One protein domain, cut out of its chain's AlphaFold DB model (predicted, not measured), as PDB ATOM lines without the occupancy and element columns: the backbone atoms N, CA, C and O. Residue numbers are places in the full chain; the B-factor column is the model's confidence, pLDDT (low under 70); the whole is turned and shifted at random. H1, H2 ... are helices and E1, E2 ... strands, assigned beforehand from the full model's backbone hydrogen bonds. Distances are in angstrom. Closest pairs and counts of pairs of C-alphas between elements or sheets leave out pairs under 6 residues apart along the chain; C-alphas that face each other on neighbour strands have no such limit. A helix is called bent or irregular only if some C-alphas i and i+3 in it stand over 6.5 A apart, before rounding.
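This is residues 18 to 73 of the 147 residues of an uncharacterized protein of Haemophilus parahaemolyticus (UniProt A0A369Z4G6). One long, nearly straight helix, H2, sticks out like an arm from a small body of loops that holds one short helix, H1, and one short strand, E1; the arm makes the length of the whole. In the body, E1 lies between two short stretches paired with it, residues 18 to 19 and residues 45 to 46, and the chain folds back through a loop to reach the second of them before it enters H2. The printed part has 56 residues, with two named helices and one named strand in the order H1, E1, H2, and E1 pairs with no named strand. The class is mostly helix. The whole is extended, with a radius of gyration of the C-alphas of 16.7 A and spans of 55 by 23 by 14 A.

Begin at C-alpha 18, a lysine at (6.065, 58.583, -6.065), and read residues 18 to 27, which hold no named element. Then find C-alpha 28 at (18.672, 66.842, -10.444), where H1 begins; it takes residues 28 to 32, Glu 28 to Ile 32, and measures 7.3 A from first to last C-alpha. Two residues further on comes E1, residues 35 to 37, Phe 35 to Cys 37, 6.8 A long; look at its z values, which rise from -8.893 at C-alpha 35 to -2.543 at C-alpha 37. After residues 38 to 47 find C-alpha 48 at (12.224, 53.163, -15.751), the first of H2, residues 48 to 73, the longest helix with 26 residues. From there H2 runs 38.2 A to C-alpha 73 at (4.247, 16.133, -10.929), and its y values show the course, from 53.163 at its first C-alpha to 16.133 at its last.

Start with E1 and look at both short pairings. Residues 18 to 19 are paired antiparallel with residues 35 to 36 of E1. The same residues 35 to 36 of E1 are also paired antiparallel with residues 45 to 46, a stretch too short to be named. H1 and E1 meet only through their link. H1 and H2 are apart. E1 and H2 are apart too, but only just: their closest C-alphas are 8.1 A from each other. Residues 52 to 73, which belong to H2, stand free of the rest. In the helix backbones, H2 has 21 of its 22 pairs of O i and N i+4 within hydrogen-bond range, while H1 has 0 of 1, beside 2 of 2 pairs of O i and N i+3 within range. Neither helix is bent or irregular.

The two C-alphas farthest apart are those of Glu 25 and Lys 73, 55.4 A from each other, and from C-alpha 18 to C-alpha 73 the distance is 42.8 A. Set residues 52 to 73 aside and you find a body of 34 residues spanning 25 by 21 by 14 A, with a radius of gyration of 9.4 A, 1.12 times that of a compact globule of as many residues. The link from H1 to E1 is tight, with 2 residues, and the link from E1 to H2 is short, with 10 residues; no link is long. The printed part runs from residue 18 to residue 73 without a cut, in a full chain of 147 residues. Read the B-factor column for the model's own confidence: the mean pLDDT of the printed part is 92.1, and no printed residue is under 70.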
ATOM      1  N   LYS A  18       6.368  57.216  -5.657       93.38
ATOM      2  CA  LYS A  18       6.065  58.583  -6.065       93.38
ATOM      3  C   LYS A  18       6.815  58.886  -7.365       93.38
ATOM      4  O   LYS A  18       8.033  58.732  -7.404       93.38
ATOM      5  N   ASP A  19       6.103  59.322  -8.402       93.69
ATOM      6  CA  ASP A  19       6.690  59.762  -9.673       93.69
ATOM      7  C   ASP A  19       6.920  61.278  -9.642       93.69
ATOM      8  O   ASP A  19       5.989  62.076  -9.765       93.69
ATOM      9  N   TRP A  20       8.171  61.698  -9.461       93.44
ATOM     10  CA  TRP A  20       8.522  63.115  -9.387       93.44
ATOM     11  C   TRP A  20       8.351  63.859 -10.715       93.44
ATOM     12  O   TRP A  20       8.378  65.088 -10.729       93.44
ATOM     13  N   ARG A  21       8.117  63.166 -11.841       90.06
ATOM     14  CA  ARG A  21       7.896  63.833 -13.133       90.06
ATOM     15  C   ARG A  21       6.585  64.614 -13.182       90.06
ATOM     16  O   ARG A  21       6.497  65.545 -13.981       90.06
ATOM     17  N   GLU A  22       5.626  64.285 -12.326       87.44
ATOM     18  CA  GLU A  22       4.304  64.921 -12.268       87.44
ATOM     19  C   GLU A  22       4.304  66.260 -11.501       87.44
ATOM     20  O   GLU A  22       3.336  67.012 -11.569       87.44
ATOM     21  N   PHE A  23       5.390  66.596 -10.798       89.56
ATOM     22  CA  PHE A  23       5.477  67.781  -9.936       89.56
ATOM     23  C   PHE A  23       6.236  68.924 -10.618       89.56
ATOM     24  O   PHE A  23       7.123  68.683 -11.425       89.56
ATOM     25  N   SER A  24       5.925  70.182 -10.308       85.69
ATOM     26  CA  SER A  24       6.677  71.335 -10.837       85.69
ATOM     27  C   SER A  24       8.040  71.508 -10.160       85.69
ATOM     28  O   SER A  24       9.004  71.917 -10.802       85.69
ATOM     29  N   GLU A  25       8.123  71.177  -8.871       85.31
ATOM     30  CA  GLU A  25       9.355  71.215  -8.082       85.31
ATOM     31  C   GLU A  25      10.117  69.897  -8.245       85.31
ATOM     32  O   GLU A  25       9.617  68.836  -7.867       85.31
ATOM     33  N   LYS A  26      11.319  69.967  -8.831       84.81
ATOM     34  CA  LYS A  26      12.194  68.813  -9.074       84.81
ATOM     35  C   LYS A  26      13.662  69.172  -8.835       84.81
ATOM     36  O   LYS A  26      14.103  70.283  -9.117       84.81
ATOM     37  N   SER A  27      14.412  68.197  -8.359       89.81
ATOM     38  CA  SER A  27      15.856  68.156  -8.162       89.81
ATOM     39  C   SER A  27      16.565  67.431  -9.317       89.81
ATOM     40  O   SER A  27      15.936  66.755 -10.133       89.81
ATOM     41  N   GLU A  28      17.897  67.521  -9.389       91.81
ATOM     42  CA  GLU A  28      18.672  66.842 -10.444       91.81
ATOM     43  C   GLU A  28      18.522  65.312 -10.409       91.81
ATOM     44  O   GLU A  28      18.481  64.674 -11.461       91.81
ATOM     45  N   ILE A  29      18.362  64.715  -9.220       90.38
ATOM     46  CA  ILE A  29      18.149  63.266  -9.096       90.38
ATOM     47  C   ILE A  29      16.808  62.829  -9.702       90.38
ATOM     48  O   ILE A  29      16.725  61.717 -10.219       90.38
ATOM     49  N   ASP A  30      15.793  63.698  -9.742       92.94
ATOM     50  CA  ASP A  30      14.486  63.386 -10.339       92.94
ATOM     51  C   ASP A  30      14.565  63.213 -11.864       92.94
ATOM     52  O   ASP A  30      13.717  62.543 -12.450       92.94
ATOM     53  N   LYS A  31      15.596  63.766 -12.519       90.94
ATOM     54  CA  LYS A  31      15.843  63.564 -13.958       90.94
ATOM     55  C   LYS A  31      16.393  62.170 -14.263       90.94
ATOM     56  O   LYS A  31      16.173  61.659 -15.354       90.94
ATOM     57  N   ILE A  32      17.111  61.577 -13.309       94.94
ATOM     58  CA  ILE A  32      17.801  60.291 -13.478       94.94
ATOM     59  C   ILE A  32      16.965  59.158 -12.879       94.94
ATOM     60  O   ILE A  32      16.773  58.132 -13.519       94.94
ATOM     61  N   LYS A  33      16.456  59.341 -11.657       96.31
ATOM     62  CA  LYS A  33      15.679  58.363 -10.884       96.31
ATOM     63  C   LYS A  33      14.378  58.993 -10.370       96.31
ATOM     64  O   LYS A  33      14.257  59.304  -9.176       96.31
ATOM     65  N   PRO A  34      13.404  59.222 -11.270       95.62
ATOM     66  CA  PRO A  34      12.170  59.931 -10.947       95.62
ATOM     67  C   PRO A  34      11.267  59.200  -9.951       95.62
ATOM     68  O   PRO A  34      10.412  59.841  -9.347       95.62
ATOM     69  N   PHE A  35      11.430  57.887  -9.764       95.81
ATOM     70  CA  PHE A  35      10.559  57.103  -8.893       95.81
ATOM     71  C   PHE A  35      11.160  56.959  -7.503       95.81
ATOM     72  O   PHE A  35      12.215  56.349  -7.355       95.81
ATOM     73  N   GLU A  36      10.486  57.477  -6.483       95.12
ATOM     74  CA  GLU A  36      10.919  57.397  -5.086       95.12
ATOM     75  C   GLU A  36       9.988  56.517  -4.254       95.12
ATOM     76  O   GLU A  36       8.766  56.632  -4.331       95.12
ATOM     77  N   CYS A  37      10.561  55.646  -3.426       96.62
ATOM     78  CA  CYS A  37       9.799  54.776  -2.543       96.62
ATOM     79  C   CYS A  37       9.107  55.549  -1.425       96.62
ATOM     80  O   CYS A  37       9.781  56.188  -0.619       96.62
ATOM     81  N   THR A  38       7.798  55.361  -1.255       94.69
ATOM     82  CA  THR A  38       7.063  55.935  -0.114       94.69
ATOM     83  C   THR A  38       7.094  55.052   1.141       94.69
ATOM     84  O   THR A  38       6.400  55.330   2.119       94.69
ATOM     85  N   GLY A  39       7.845  53.946   1.131       93.75
ATOM     86  CA  GLY A  39       7.966  53.048   2.278       93.75
ATOM     87  C   GLY A  39       8.732  53.702   3.429       93.75
ATOM     88  O   GLY A  39       9.841  54.189   3.223       93.75
ATOM     89  N   PHE A  40       8.181  53.629   4.648       90.00
ATOM     90  CA  PHE A  40       8.648  54.346   5.852       90.00
ATOM     91  C   PHE A  40      10.158  54.240   6.155       90.00
ATOM     92  O   PHE A  40      10.720  55.139   6.768       90.00
ATOM     93  N   ARG A  41      10.831  53.157   5.734       91.50
ATOM     94  CA  ARG A  41      12.282  52.945   5.927       91.50
ATOM     95  C   ARG A  41      13.055  52.638   4.642       91.50
ATOM     96  O   ARG A  41      14.169  52.137   4.719       91.50
ATOM     97  N   CYS A  42      12.459  52.856   3.470       92.94
ATOM     98  CA  CYS A  42      13.082  52.467   2.207       92.94
ATOM     99  C   CYS A  42      13.806  53.643   1.550       92.94
ATOM    100  O   CYS A  42      15.017  53.574   1.392       92.94
ATOM    101  N   GLY A  43      13.080  54.696   1.148       88.50
ATOM    102  CA  GLY A  43      13.654  55.884   0.492       88.50
ATOM    103  C   GLY A  43      14.427  55.621  -0.812       88.50
ATOM    104  O   GLY A  43      14.982  56.547  -1.397       88.50
ATOM    105  N   MET A  44      14.483  54.367  -1.271       95.19
ATOM    106  CA  MET A  44      15.173  53.964  -2.492       95.19
ATOM    107  C   MET A  44      14.530  54.634  -3.704       95.19
ATOM    108  O   MET A  44      13.345  54.983  -3.688       95.19
ATOM    109  N   ARG A  45      15.333  54.815  -4.752       96.19
ATOM    110  CA  ARG A  45      14.918  55.493  -5.976       96.19
ATOM    111  C   ARG A  45      15.282  54.673  -7.205       96.19
ATOM    112  O   ARG A  45      16.330  54.024  -7.218       96.19
ATOM    113  N   TRP A  46      14.441  54.747  -8.234       96.56
ATOM    114  CA  TRP A  46      14.584  53.979  -9.472       96.56
ATOM    115  C   TRP A  46      14.363  54.833 -10.711       96.56
ATOM    116  O   TRP A  46      13.662  55.850 -10.677       96.56
ATOM    117  N   ASN A  47      14.941  54.375 -11.815       95.31
ATOM    118  CA  ASN A  47      14.579  54.794 -13.164       95.31
ATOM    119  C   ASN A  47      13.651  53.761 -13.843       95.31
ATOM    120  O   ASN A  47      13.370  52.701 -13.285       95.31
ATOM    121  N   GLU A  48      13.134  54.077 -15.036       92.31
ATOM    122  CA  GLU A  48      12.224  53.163 -15.751       92.31
ATOM    123  C   GLU A  48      12.894  51.856 -16.182       92.31
ATOM    124  O   GLU A  48      12.247  50.813 -16.146       92.31
ATOM    125  N   GLU A  49      14.160  51.896 -16.596       93.62
ATOM    126  CA  GLU A  49      14.898  50.714 -17.056       93.62
ATOM    127  C   GLU A  49      15.113  49.721 -15.908       93.62
ATOM    128  O   GLU A  49      14.825  48.538 -16.060       93.62
ATOM    129  N   GLU A  50      15.511  50.210 -14.732       94.75
ATOM    130  CA  GLU A  50      15.657  49.422 -13.506       94.75
ATOM    131  C   GLU A  50      14.324  48.772 -13.107       94.75
ATOM    132  O   GLU A  50      14.287  47.594 -12.756       94.75
ATOM    133  N   LEU A  51      13.209  49.509 -13.186       93.62
ATOM    134  CA  LEU A  51      11.888  48.957 -12.868       93.62
ATOM    135  C   LEU A  51      11.441  47.892 -13.878       93.62
ATOM    136  O   LEU A  51      10.901  46.866 -13.464       93.62
ATOM    137  N   LYS A  52      11.682  48.108 -15.178       91.50
ATOM    138  CA  LYS A  52      11.390  47.121 -16.233       91.50
ATOM    139  C   LYS A  52      12.220  45.858 -16.043       91.50
ATOM    140  O   LYS A  52      11.655  44.772 -15.993       91.50
ATOM    141  N   GLN A  53      13.525  46.005 -15.833       92.50
ATOM    142  CA  GLN A  53      14.433  44.880 -15.643       92.50
ATOM    143  C   GLN A  53      14.042  44.035 -14.426       92.50
ATOM    144  O   GLN A  53      14.045  42.807 -14.490       92.50
ATOM    145  N   VAL A  54      13.675  44.668 -13.309       90.75
ATOM    146  CA  VAL A  54      13.240  43.916 -12.125       90.75
ATOM    147  C   VAL A  54      11.894  43.221 -12.357       90.75
ATOM    148  O   VAL A  54      11.717  42.091 -11.901       90.75
ATOM    149  N   ALA A  55      10.968  43.841 -13.092       88.31
ATOM    150  CA  ALA A  55       9.705  43.206 -13.461       88.31
ATOM    151  C   ALA A  55       9.916  41.987 -14.376       88.31
ATOM    152  O   ALA A  55       9.381  40.916 -14.089       88.31
ATOM    153  N   GLU A  56      10.741  42.120 -15.417       90.38
ATOM    154  CA  GLU A  56      11.106  41.029 -16.330       90.38
ATOM    155  C   GLU A  56      11.790  39.879 -15.580       90.38
ATOM    156  O   GLU A  56      11.407  38.720 -15.727       90.38
ATOM    157  N   ASN A  57      12.744  40.187 -14.697       90.50
ATOM    158  CA  ASN A  57      13.397  39.181 -13.856       90.50
ATOM    159  C   ASN A  57      12.401  38.461 -12.934       90.50
ATOM    160  O   ASN A  57      12.486  37.246 -12.761       90.50
ATOM    161  N   GLY A  58      11.442  39.192 -12.359       87.19
ATOM    162  CA  GLY A  58      10.364  38.610 -11.560       87.19
ATOM    163  C   GLY A  58       9.474  37.663 -12.371       87.19
ATOM    164  O   GLY A  58       9.180  36.559 -11.917       87.19
ATOM    165  N   GLN A  59       9.094  38.053 -13.590       86.62
ATOM    166  CA  GLN A  59       8.300  37.222 -14.500       86.62
ATOM    167  C   GLN A  59       9.050  35.955 -14.922       86.62
ATOM    168  O   GLN A  59       8.493  34.861 -14.846       86.62
ATOM    169  N   ASN A  60      10.325  36.087 -15.292       90.31
ATOM    170  CA  ASN A  60      11.172  34.957 -15.668       90.31
ATOM    171  C   ASN A  60      11.326  33.958 -14.511       90.31
ATOM    172  O   ASN A  60      11.209  32.752 -14.719       90.31
ATOM    173  N   ASN A  61      11.529  34.443 -13.281       91.00
ATOM    174  CA  ASN A  61      11.601  33.582 -12.100       91.00
ATOM    175  C   ASN A  61      10.292  32.824 -11.852       91.00
ATOM    176  O   ASN A  61      10.334  31.627 -11.572       91.00
ATOM    177  N   ASN A  62       9.140  33.482 -11.995       91.00
ATOM    178  CA  ASN A  62       7.843  32.820 -11.851       91.00
ATOM    179  C   ASN A  62       7.642  31.740 -12.923       91.00
ATOM    180  O   ASN A  62       7.292  30.615 -12.585       91.00
ATOM    181  N   MET A  63       7.978  32.029 -14.185       92.69
ATOM    182  CA  MET A  63       7.918  31.040 -15.267       92.69
ATOM    183  C   MET A  63       8.797  29.811 -14.980       92.69
ATOM    184  O   MET A  63       8.383  28.679 -15.231       92.69
ATOM    185  N   LEU A  64      10.003  30.004 -14.434       92.75
ATOM    186  CA  LEU A  64      10.881  28.896 -14.039       92.75
ATOM    187  C   LEU A  64      10.283  28.055 -12.903       92.75
ATOM    188  O   LEU A  64      10.394  26.827 -12.930       92.75
ATOM    189  N   ILE A  65       9.656  28.702 -11.917       93.50
ATOM    190  CA  ILE A  65       8.960  28.023 -10.817       93.50
ATOM    191  C   ILE A  65       7.791  27.201 -11.361       93.50
ATOM    192  O   ILE A  65       7.662  26.034 -10.999       93.50
ATOM    193  N   ASP A  66       7.000  27.760 -12.275       94.06
ATOM    194  CA  ASP A  66       5.865  27.068 -12.884       94.06
ATOM    195  C   ASP A  66       6.321  25.831 -13.667       94.06
ATOM    196  O   ASP A  66       5.814  24.734 -13.442       94.06
ATOM    197  N   ILE A  67       7.359  25.959 -14.506       93.88
ATOM    198  CA  ILE A  67       7.943  24.818 -15.233       93.88
ATOM    199  C   ILE A  67       8.437  23.738 -14.267       93.88
ATOM    200  O   ILE A  67       8.251  22.544 -14.520       93.88
ATOM    201  N   ARG A  68       9.089  24.135 -13.167       92.50
ATOM    202  CA  ARG A  68       9.564  23.189 -12.152       92.50
ATOM    203  C   ARG A  68       8.394  22.465 -11.495       92.50
ATOM    204  O   ARG A  68       8.443  21.245 -11.398       92.50
ATOM    205  N   ASN A  69       7.354  23.194 -11.098       92.69
ATOM    206  CA  ASN A  69       6.173  22.630 -10.452       92.69
ATOM    207  C   ASN A  69       5.436  21.652 -11.372       92.69
ATOM    208  O   ASN A  69       5.076  20.566 -10.927       92.69
ATOM    209  N   GLU A  70       5.264  21.995 -12.651       93.00
ATOM    210  CA  GLU A  70       4.658  21.094 -13.634       93.00
ATOM    211  C   GLU A  70       5.480  19.813 -13.813       93.00
ATOM    212  O   GLU A  70       4.933  18.715 -13.757       93.00
ATOM    213  N   ARG A  71       6.808  19.922 -13.938       92.31
ATOM    214  CA  ARG A  71       7.688  18.750 -14.081       92.31
ATOM    215  C   ARG A  71       7.767  17.897 -12.822       92.31
ATOM    216  O   ARG A  71       7.900  16.686 -12.933       92.31
ATOM    217  N   THR A  72       7.695  18.491 -11.633       94.62
ATOM    218  CA  THR A  72       7.719  17.740 -10.370       94.62
ATOM    219  C   THR A  72       6.537  16.778 -10.249       94.62
ATOM    220  O   THR A  72       6.691  15.745  -9.606       94.62
ATOM    221  N   LYS A  73       5.403  17.047 -10.917       94.06
ATOM    222  CA  LYS A  73       4.247  16.133 -10.929       94.06
ATOM    223  C   LYS A  73       4.590  14.759 -11.502       94.06
ATOM    224  O   LYS A  73       4.130  13.768 -10.959       94.06
TER     225      LYS A  73